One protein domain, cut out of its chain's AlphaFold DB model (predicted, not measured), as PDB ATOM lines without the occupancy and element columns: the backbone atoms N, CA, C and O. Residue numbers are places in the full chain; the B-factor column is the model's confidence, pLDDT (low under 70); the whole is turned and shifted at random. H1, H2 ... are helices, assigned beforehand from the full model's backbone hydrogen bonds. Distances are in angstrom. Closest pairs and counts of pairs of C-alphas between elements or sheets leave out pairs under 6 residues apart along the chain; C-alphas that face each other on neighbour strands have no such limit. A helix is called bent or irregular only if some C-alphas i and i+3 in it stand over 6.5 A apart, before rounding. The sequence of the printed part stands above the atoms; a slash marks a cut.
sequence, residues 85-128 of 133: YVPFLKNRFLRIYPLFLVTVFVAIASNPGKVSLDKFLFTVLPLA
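This is residues 85 to 128 of the 133 residues of the protein "Acyltransferase" of Cupriavidus metallidurans (UniProt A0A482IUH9). One long bent helix, H1, makes the length of a loose hook: the chain folds back at its far end, and the short helix H2 returns beside its second arm. Residues 85 to 96 of H1 stick out free. The printed part has 44 residues with two named helices, H1 then H2, and is all helix. It is loose, with a radius of gyration of the C-alphas of 12.8 A, and spans 41 by 19 by 10 A.

H1, residues 85 to 110, was assigned as one helix by its hydrogen bonds but is bent: C-alphas 95 and 98 are 6.5 A apart. Its arms, H1a, residues 85 to 95, and H1b, residues 98 to 110, stand at a shallow tilt of 34 degrees, only just short of steep. H1b and H2, residues 117 to 124, are close but not clearly touching; their closest C-alphas, of Leu 101 and Val 124, are 7.8 A apart. They run opposite ways at a tilt of 36 degrees, only just steep. H1a and H2 are apart. Every O i to N i+4 pair in H1a, H1b and H2 is within hydrogen-bond range.

H1a begins at C-alpha 85 (137.333, 105.745, 142.766) and measures 15.6 A; H1b measures 18.4 A. H2, 10.6 A, ends at C-alpha 124 (131.284, 127.075, 149.509).

The C-alphas farthest apart, of Tyr 85 and Gly 113, are 41.2 A apart. The printed part has no cut, and the link from H1 to H2 is short. The pLDDT is under 70 at residues 113 to 115 and 126 to 128.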
ATOM      1  N   TYR A  85     137.945 104.438 143.030       84.50
ATOM      2  CA  TYR A  85     137.333 105.745 142.766       84.50
ATOM      3  C   TYR A  85     137.255 106.634 144.017       84.50
ATOM      4  O   TYR A  85     137.625 107.807 143.978       84.50
ATOM      5  N   VAL A  86     136.843 106.067 145.156       89.75
ATOM      6  CA  VAL A  86     136.647 106.825 146.405       89.75
ATOM      7  C   VAL A  86     137.963 107.405 146.951       89.75
ATOM      8  O   VAL A  86     138.020 108.615 147.189       89.75
ATOM      9  N   PRO A  87     139.058 106.629 147.102       86.94
ATOM     10  CA  PRO A  87     140.355 107.185 147.491       86.94
ATOM     11  C   PRO A  87     140.886 108.232 146.507       86.94
ATOM     12  O   PRO A  87     141.470 109.231 146.930       86.94
ATOM     13  N   PHE A  88     140.668 108.035 145.203       84.19
ATOM     14  CA  PHE A  88     141.048 109.010 144.184       84.19
ATOM     15  C   PHE A  88     140.328 110.352 144.382       84.19
ATOM     16  O   PHE A  88     140.985 111.398 144.436       84.19
ATOM     17  N   LEU A  89     139.002 110.326 144.545       87.88
ATOM     18  CA  LEU A  89     138.208 111.538 144.723       87.88
ATOM     19  C   LEU A  89     138.547 112.241 146.044       87.88
ATOM     20  O   LEU A  89     138.747 113.455 146.053       87.88
ATOM     21  N   LYS A  90     138.733 111.479 147.131       90.81
ATOM     22  CA  LYS A  90     139.174 112.006 148.432       90.81
ATOM     23  C   LYS A  90     140.505 112.754 148.324       90.81
ATOM     24  O   LYS A  90     140.626 113.859 148.842       90.81
ATOM     25  N   ASN A  91     141.493 112.191 147.627       87.88
ATOM     26  CA  ASN A  91     142.798 112.840 147.452       87.88
ATOM     27  C   ASN A  91     142.704 114.131 146.630       87.88
ATOM     28  O   ASN A  91     143.422 115.092 146.905       87.88
ATOM     29  N   ARG A  92     141.822 114.168 145.626       88.12
ATOM     30  CA  ARG A  92     141.573 115.379 144.833       88.12
ATOM     31  C   ARG A  92     140.874 116.452 145.666       88.12
ATOM     32  O   ARG A  92     141.293 117.605 145.630       88.12
ATOM     33  N   PHE A  93     139.874 116.063 146.450       89.75
ATOM     34  CA  PHE A  93     139.167 116.960 147.359       89.75
ATOM     35  C   PHE A  93     140.124 117.574 148.386       89.75
ATOM     36  O   PHE A  93     140.241 118.791 148.463       89.75
ATOM     37  N   LEU A  94     140.918 116.749 149.075       91.75
ATOM     38  CA  LEU A  94     141.922 117.212 150.042       91.75
ATOM     39  C   LEU A  94     143.033 118.076 149.425       91.75
ATOM     40  O   LEU A  94     143.751 118.742 150.158       91.75
ATOM     41  N   ARG A  95     143.198 118.076 148.097       86.00
ATOM     42  CA  ARG A  95     144.147 118.954 147.400       86.00
ATOM     43  C   ARG A  95     143.532 120.305 147.034       86.00
ATOM     44  O   ARG A  95     144.197 121.322 147.178       86.00
ATOM     45  N   ILE A  96     142.307 120.311 146.510       88.12
ATOM     46  CA  ILE A  96     141.665 121.519 145.965       88.12
ATOM     47  C   ILE A  96     140.976 122.317 147.076       88.12
ATOM     48  O   ILE A  96     141.137 123.533 147.153       88.12
ATOM     49  N   TYR A  97     140.239 121.635 147.956       88.94
ATOM     50  CA  TYR A  97     139.361 122.275 148.932       88.94
ATOM     51  C   TYR A  97     140.105 123.120 149.980       88.94
ATOM     52  O   TYR A  97     139.644 124.222 150.259       88.94
ATOM     53  N   PRO A  98     141.272 122.708 150.521       91.69
ATOM     54  CA  PRO A  98     142.001 123.551 151.471       91.69
ATOM     55  C   PRO A  98     142.449 124.881 150.866       91.69
ATOM     56  O   PRO A  98     142.251 125.926 151.477       91.69
ATOM     57  N   LEU A  99     143.003 124.856 149.647       90.12
ATOM     58  CA  LEU A  99     143.413 126.080 148.960       90.12
ATOM     59  C   LEU A  99     142.198 126.963 148.650       90.12
ATOM     60  O   LEU A  99     142.246 128.168 148.874       90.12
ATOM     61  N   PHE A 100     141.098 126.356 148.204       87.62
ATOM     62  CA  PHE A 100     139.844 127.058 147.958       87.62
ATOM     63  C   PHE A 100     139.315 127.771 149.215       87.62
ATOM     64  O   PHE A 100     139.048 128.972 149.175       87.62
ATOM     65  N   LEU A 101     139.244 127.082 150.358       89.38
ATOM     66  CA  LEU A 101     138.799 127.683 151.619       89.38
ATOM     67  C   LEU A 101     139.696 128.847 152.054       89.38
ATOM     68  O   LEU A 101     139.182 129.868 152.505       89.38
ATOM     69  N   VAL A 102     141.014 128.732 151.866       90.69
ATOM     70  CA  VAL A 102     141.948 129.839 152.121       90.69
ATOM     71  C   VAL A 102     141.630 131.033 151.222       90.69
ATOM     72  O   VAL A 102     141.544 132.154 151.719       90.69
ATOM     73  N   THR A 103     141.399 130.823 149.923       86.25
ATOM     74  CA  THR A 103     141.048 131.928 149.014       86.25
ATOM     75  C   THR A 103     139.717 132.588 149.371       86.25
ATOM     76  O   THR A 103     139.631 133.814 149.363       86.25
ATOM     77  N   VAL A 104     138.706 131.808 149.774       85.75
ATOM     78  CA  VAL A 104     137.421 132.334 150.259       85.75
ATOM     79  C   VAL A 104     137.617 133.147 151.538       85.75
ATOM     80  O   VAL A 104     137.088 134.251 151.653       85.75
ATOM     81  N   PHE A 105     138.418 132.649 152.481       85.81
ATOM     82  CA  PHE A 105     138.727 133.370 153.713       85.81
ATOM     83  C   PHE A 105     139.428 134.705 153.435       85.81
ATOM     84  O   PHE A 105     139.030 135.731 153.980       85.81
ATOM     85  N   VAL A 106     140.421 134.721 152.539       87.19
ATOM     86  CA  VAL A 106     141.109 135.953 152.113       87.19
ATOM     87  C   VAL A 106     140.142 136.923 151.428       87.19
ATOM     88  O   VAL A 106     140.207 138.128 151.684       87.19
ATOM     89  N   ALA A 107     139.215 136.424 150.607       82.62
ATOM     90  CA  ALA A 107     138.204 137.249 149.950       82.62
ATOM     91  C   ALA A 107     137.247 137.908 150.962       82.62
ATOM     92  O   ALA A 107     136.974 139.105 150.857       82.62
ATOM     93  N   ILE A 108     136.796 137.155 151.973       83.88
ATOM     94  CA  ILE A 108     135.967 137.654 153.085       83.88
ATOM     95  C   ILE A 108     136.730 138.693 153.908       83.88
ATOM     96  O   ILE A 108     136.205 139.774 154.170       83.88
ATOM     97  N   ALA A 109     137.978 138.394 154.277       85.19
ATOM     98  CA  ALA A 109     138.820 139.291 155.063       85.19
ATOM     99  C   ALA A 109     139.107 140.614 154.332       85.19
ATOM    100  O   ALA A 109     139.194 141.660 154.968       85.19
ATOM    101  N   SER A 110     139.207 140.578 153.001       83.00
ATOM    102  CA  SER A 110     139.409 141.773 152.171       83.00
ATOM    103  C   SER A 110     138.147 142.636 152.024       83.00
ATOM    104  O   SER A 110     138.259 143.816 151.708       83.00
ATOM    105  N   ASN A 111     136.947 142.080 152.247       77.44
ATOM    106  CA  ASN A 111     135.663 142.782 152.099       77.44
ATOM    107  C   ASN A 111     134.683 142.478 153.256       77.44
ATOM    108  O   ASN A 111     133.583 141.966 153.019       77.44
ATOM    109  N   PRO A 112     135.022 142.833 154.508       70.38
ATOM    110  CA  PRO A 112     134.268 142.408 155.691       70.38
ATOM    111  C   PRO A 112     132.816 142.922 155.736       70.38
ATOM    112  O   PRO A 112     131.975 142.322 156.394       70.38
ATOM    113  N   GLY A 113     132.490 144.000 155.011       69.12
ATOM    114  CA  GLY A 113     131.158 144.624 155.015       69.12
ATOM    115  C   GLY A 113     130.130 144.060 154.022       69.12
ATOM    116  O   GLY A 113     129.003 144.545 154.003       69.12
ATOM    117  N   LYS A 114     130.484 143.082 153.171       66.38
ATOM    118  CA  LYS A 114     129.591 142.548 152.109       66.38
ATOM    119  C   LYS A 114     129.254 141.057 152.257       66.38
ATOM    120  O   LYS A 114     128.764 140.442 151.307       66.38
ATOM    121  N   VAL A 115     129.525 140.465 153.418       67.31
ATOM    122  CA  VAL A 115     129.435 139.013 153.612       67.31
ATOM    123  C   VAL A 115     128.119 138.636 154.275       67.31
ATOM    124  O   VAL A 115     127.955 138.751 155.486       67.31
ATOM    125  N   SER A 116     127.183 138.164 153.457       77.94
ATOM    126  CA  SER A 116     125.946 137.536 153.915       77.94
ATOM    127  C   SER A 116     126.135 136.015 154.009       77.94
ATOM    128  O   SER A 116     126.849 135.418 153.196       77.94
ATOM    129  N   LEU A 117     125.527 135.377 155.013       74.25
ATOM    130  CA  LEU A 117     125.703 133.945 155.299       74.25
ATOM    131  C   LEU A 117     125.178 133.052 154.157       74.25
ATOM    132  O   LEU A 117     125.767 132.014 153.861       74.25
ATOM    133  N   ASP A 118     124.132 133.501 153.467       72.38
ATOM    134  CA  ASP A 118     123.600 132.935 152.226       72.38
ATOM    135  C   ASP A 118     124.650 132.936 151.102       72.38
ATOM    136  O   ASP A 118     124.989 131.876 150.580       72.38
ATOM    137  N   LYS A 119     125.261 134.088 150.793       74.12
ATOM    138  CA  LYS A 119     126.321 134.200 149.770       74.12
ATOM    139  C   LYS A 119     127.538 133.339 150.085       74.12
ATOM    140  O   LYS A 119     128.142 132.759 149.183       74.12
ATOM    141  N   PHE A 120     127.892 133.234 151.363       76.81
ATOM    142  CA  PHE A 120     128.966 132.355 151.808       76.81
ATOM    143  C   PHE A 120     128.634 130.877 151.554       76.81
ATOM    144  O   PHE A 120     129.436 130.170 150.943       76.81
ATOM    145  N   LEU A 121     127.443 130.422 151.958       76.50
ATOM    146  CA  LEU A 121     126.973 129.054 151.705       76.50
ATOM    147  C   LEU A 121     126.927 128.732 150.208       76.50
ATOM    148  O   LEU A 121     127.392 127.663 149.814       76.50
ATOM    149  N   PHE A 122     126.446 129.663 149.380       76.69
ATOM    150  CA  PHE A 122     126.426 129.511 147.922       76.69
ATOM    151  C   PHE A 122     127.820 129.479 147.297       76.69
ATOM    152  O   PHE A 122     128.010 128.816 146.287       76.69
ATOM    153  N   THR A 123     128.802 130.156 147.888       78.31
ATOM    154  CA  THR A 123     130.187 130.112 147.401       78.31
ATOM    155  C   THR A 123     130.853 128.784 147.764       78.31
ATOM    156  O   THR A 123     131.578 128.210 146.956       78.31
ATOM    157  N   VAL A 124     130.627 128.285 148.983       76.88
ATOM    158  CA  VAL A 124     131.284 127.075 149.509       76.88
ATOM    159  C   VAL A 124     130.677 125.789 148.944       76.88
ATOM    160  O   VAL A 124     131.398 124.816 148.689       76.88
ATOM    161  N   LEU A 125     129.360 125.767 148.742       77.25
ATOM    162  CA  LEU A 125     128.672 124.656 148.099       77.25
ATOM    163  C   LEU A 125     128.676 124.865 146.580       77.25
ATOM    164  O   LEU A 125     128.354 125.954 146.122       77.25
ATOM    165  N   PRO A 126     128.945 123.833 145.763       63.12
ATOM    166  CA  PRO A 126     128.871 123.916 144.302       63.12
ATOM    167  C   PRO A 126     127.411 123.960 143.792       63.12
ATOM    168  O   PRO A 126     127.068 123.296 142.821       63.12
ATOM    169  N   LEU A 127     126.535 124.701 144.474       57.12
ATOM    170  CA  LEU A 127     125.107 124.877 144.176       57.12
ATOM    171  C   LEU A 127     124.790 126.328 143.765       57.12
ATOM    172  O   LEU A 127     123.641 126.750 143.819       57.12
ATOM    173  N   ALA A 128     125.815 127.088 143.378       51.16
ATOM    174  CA  ALA A 128     125.810 128.547 143.336       51.16
ATOM    175  C   ALA A 128     124.882 129.213 142.299       51.16
ATOM    176  O   ALA A 128     124.826 130.436 142.297       51.16
TER     177      ALA A 128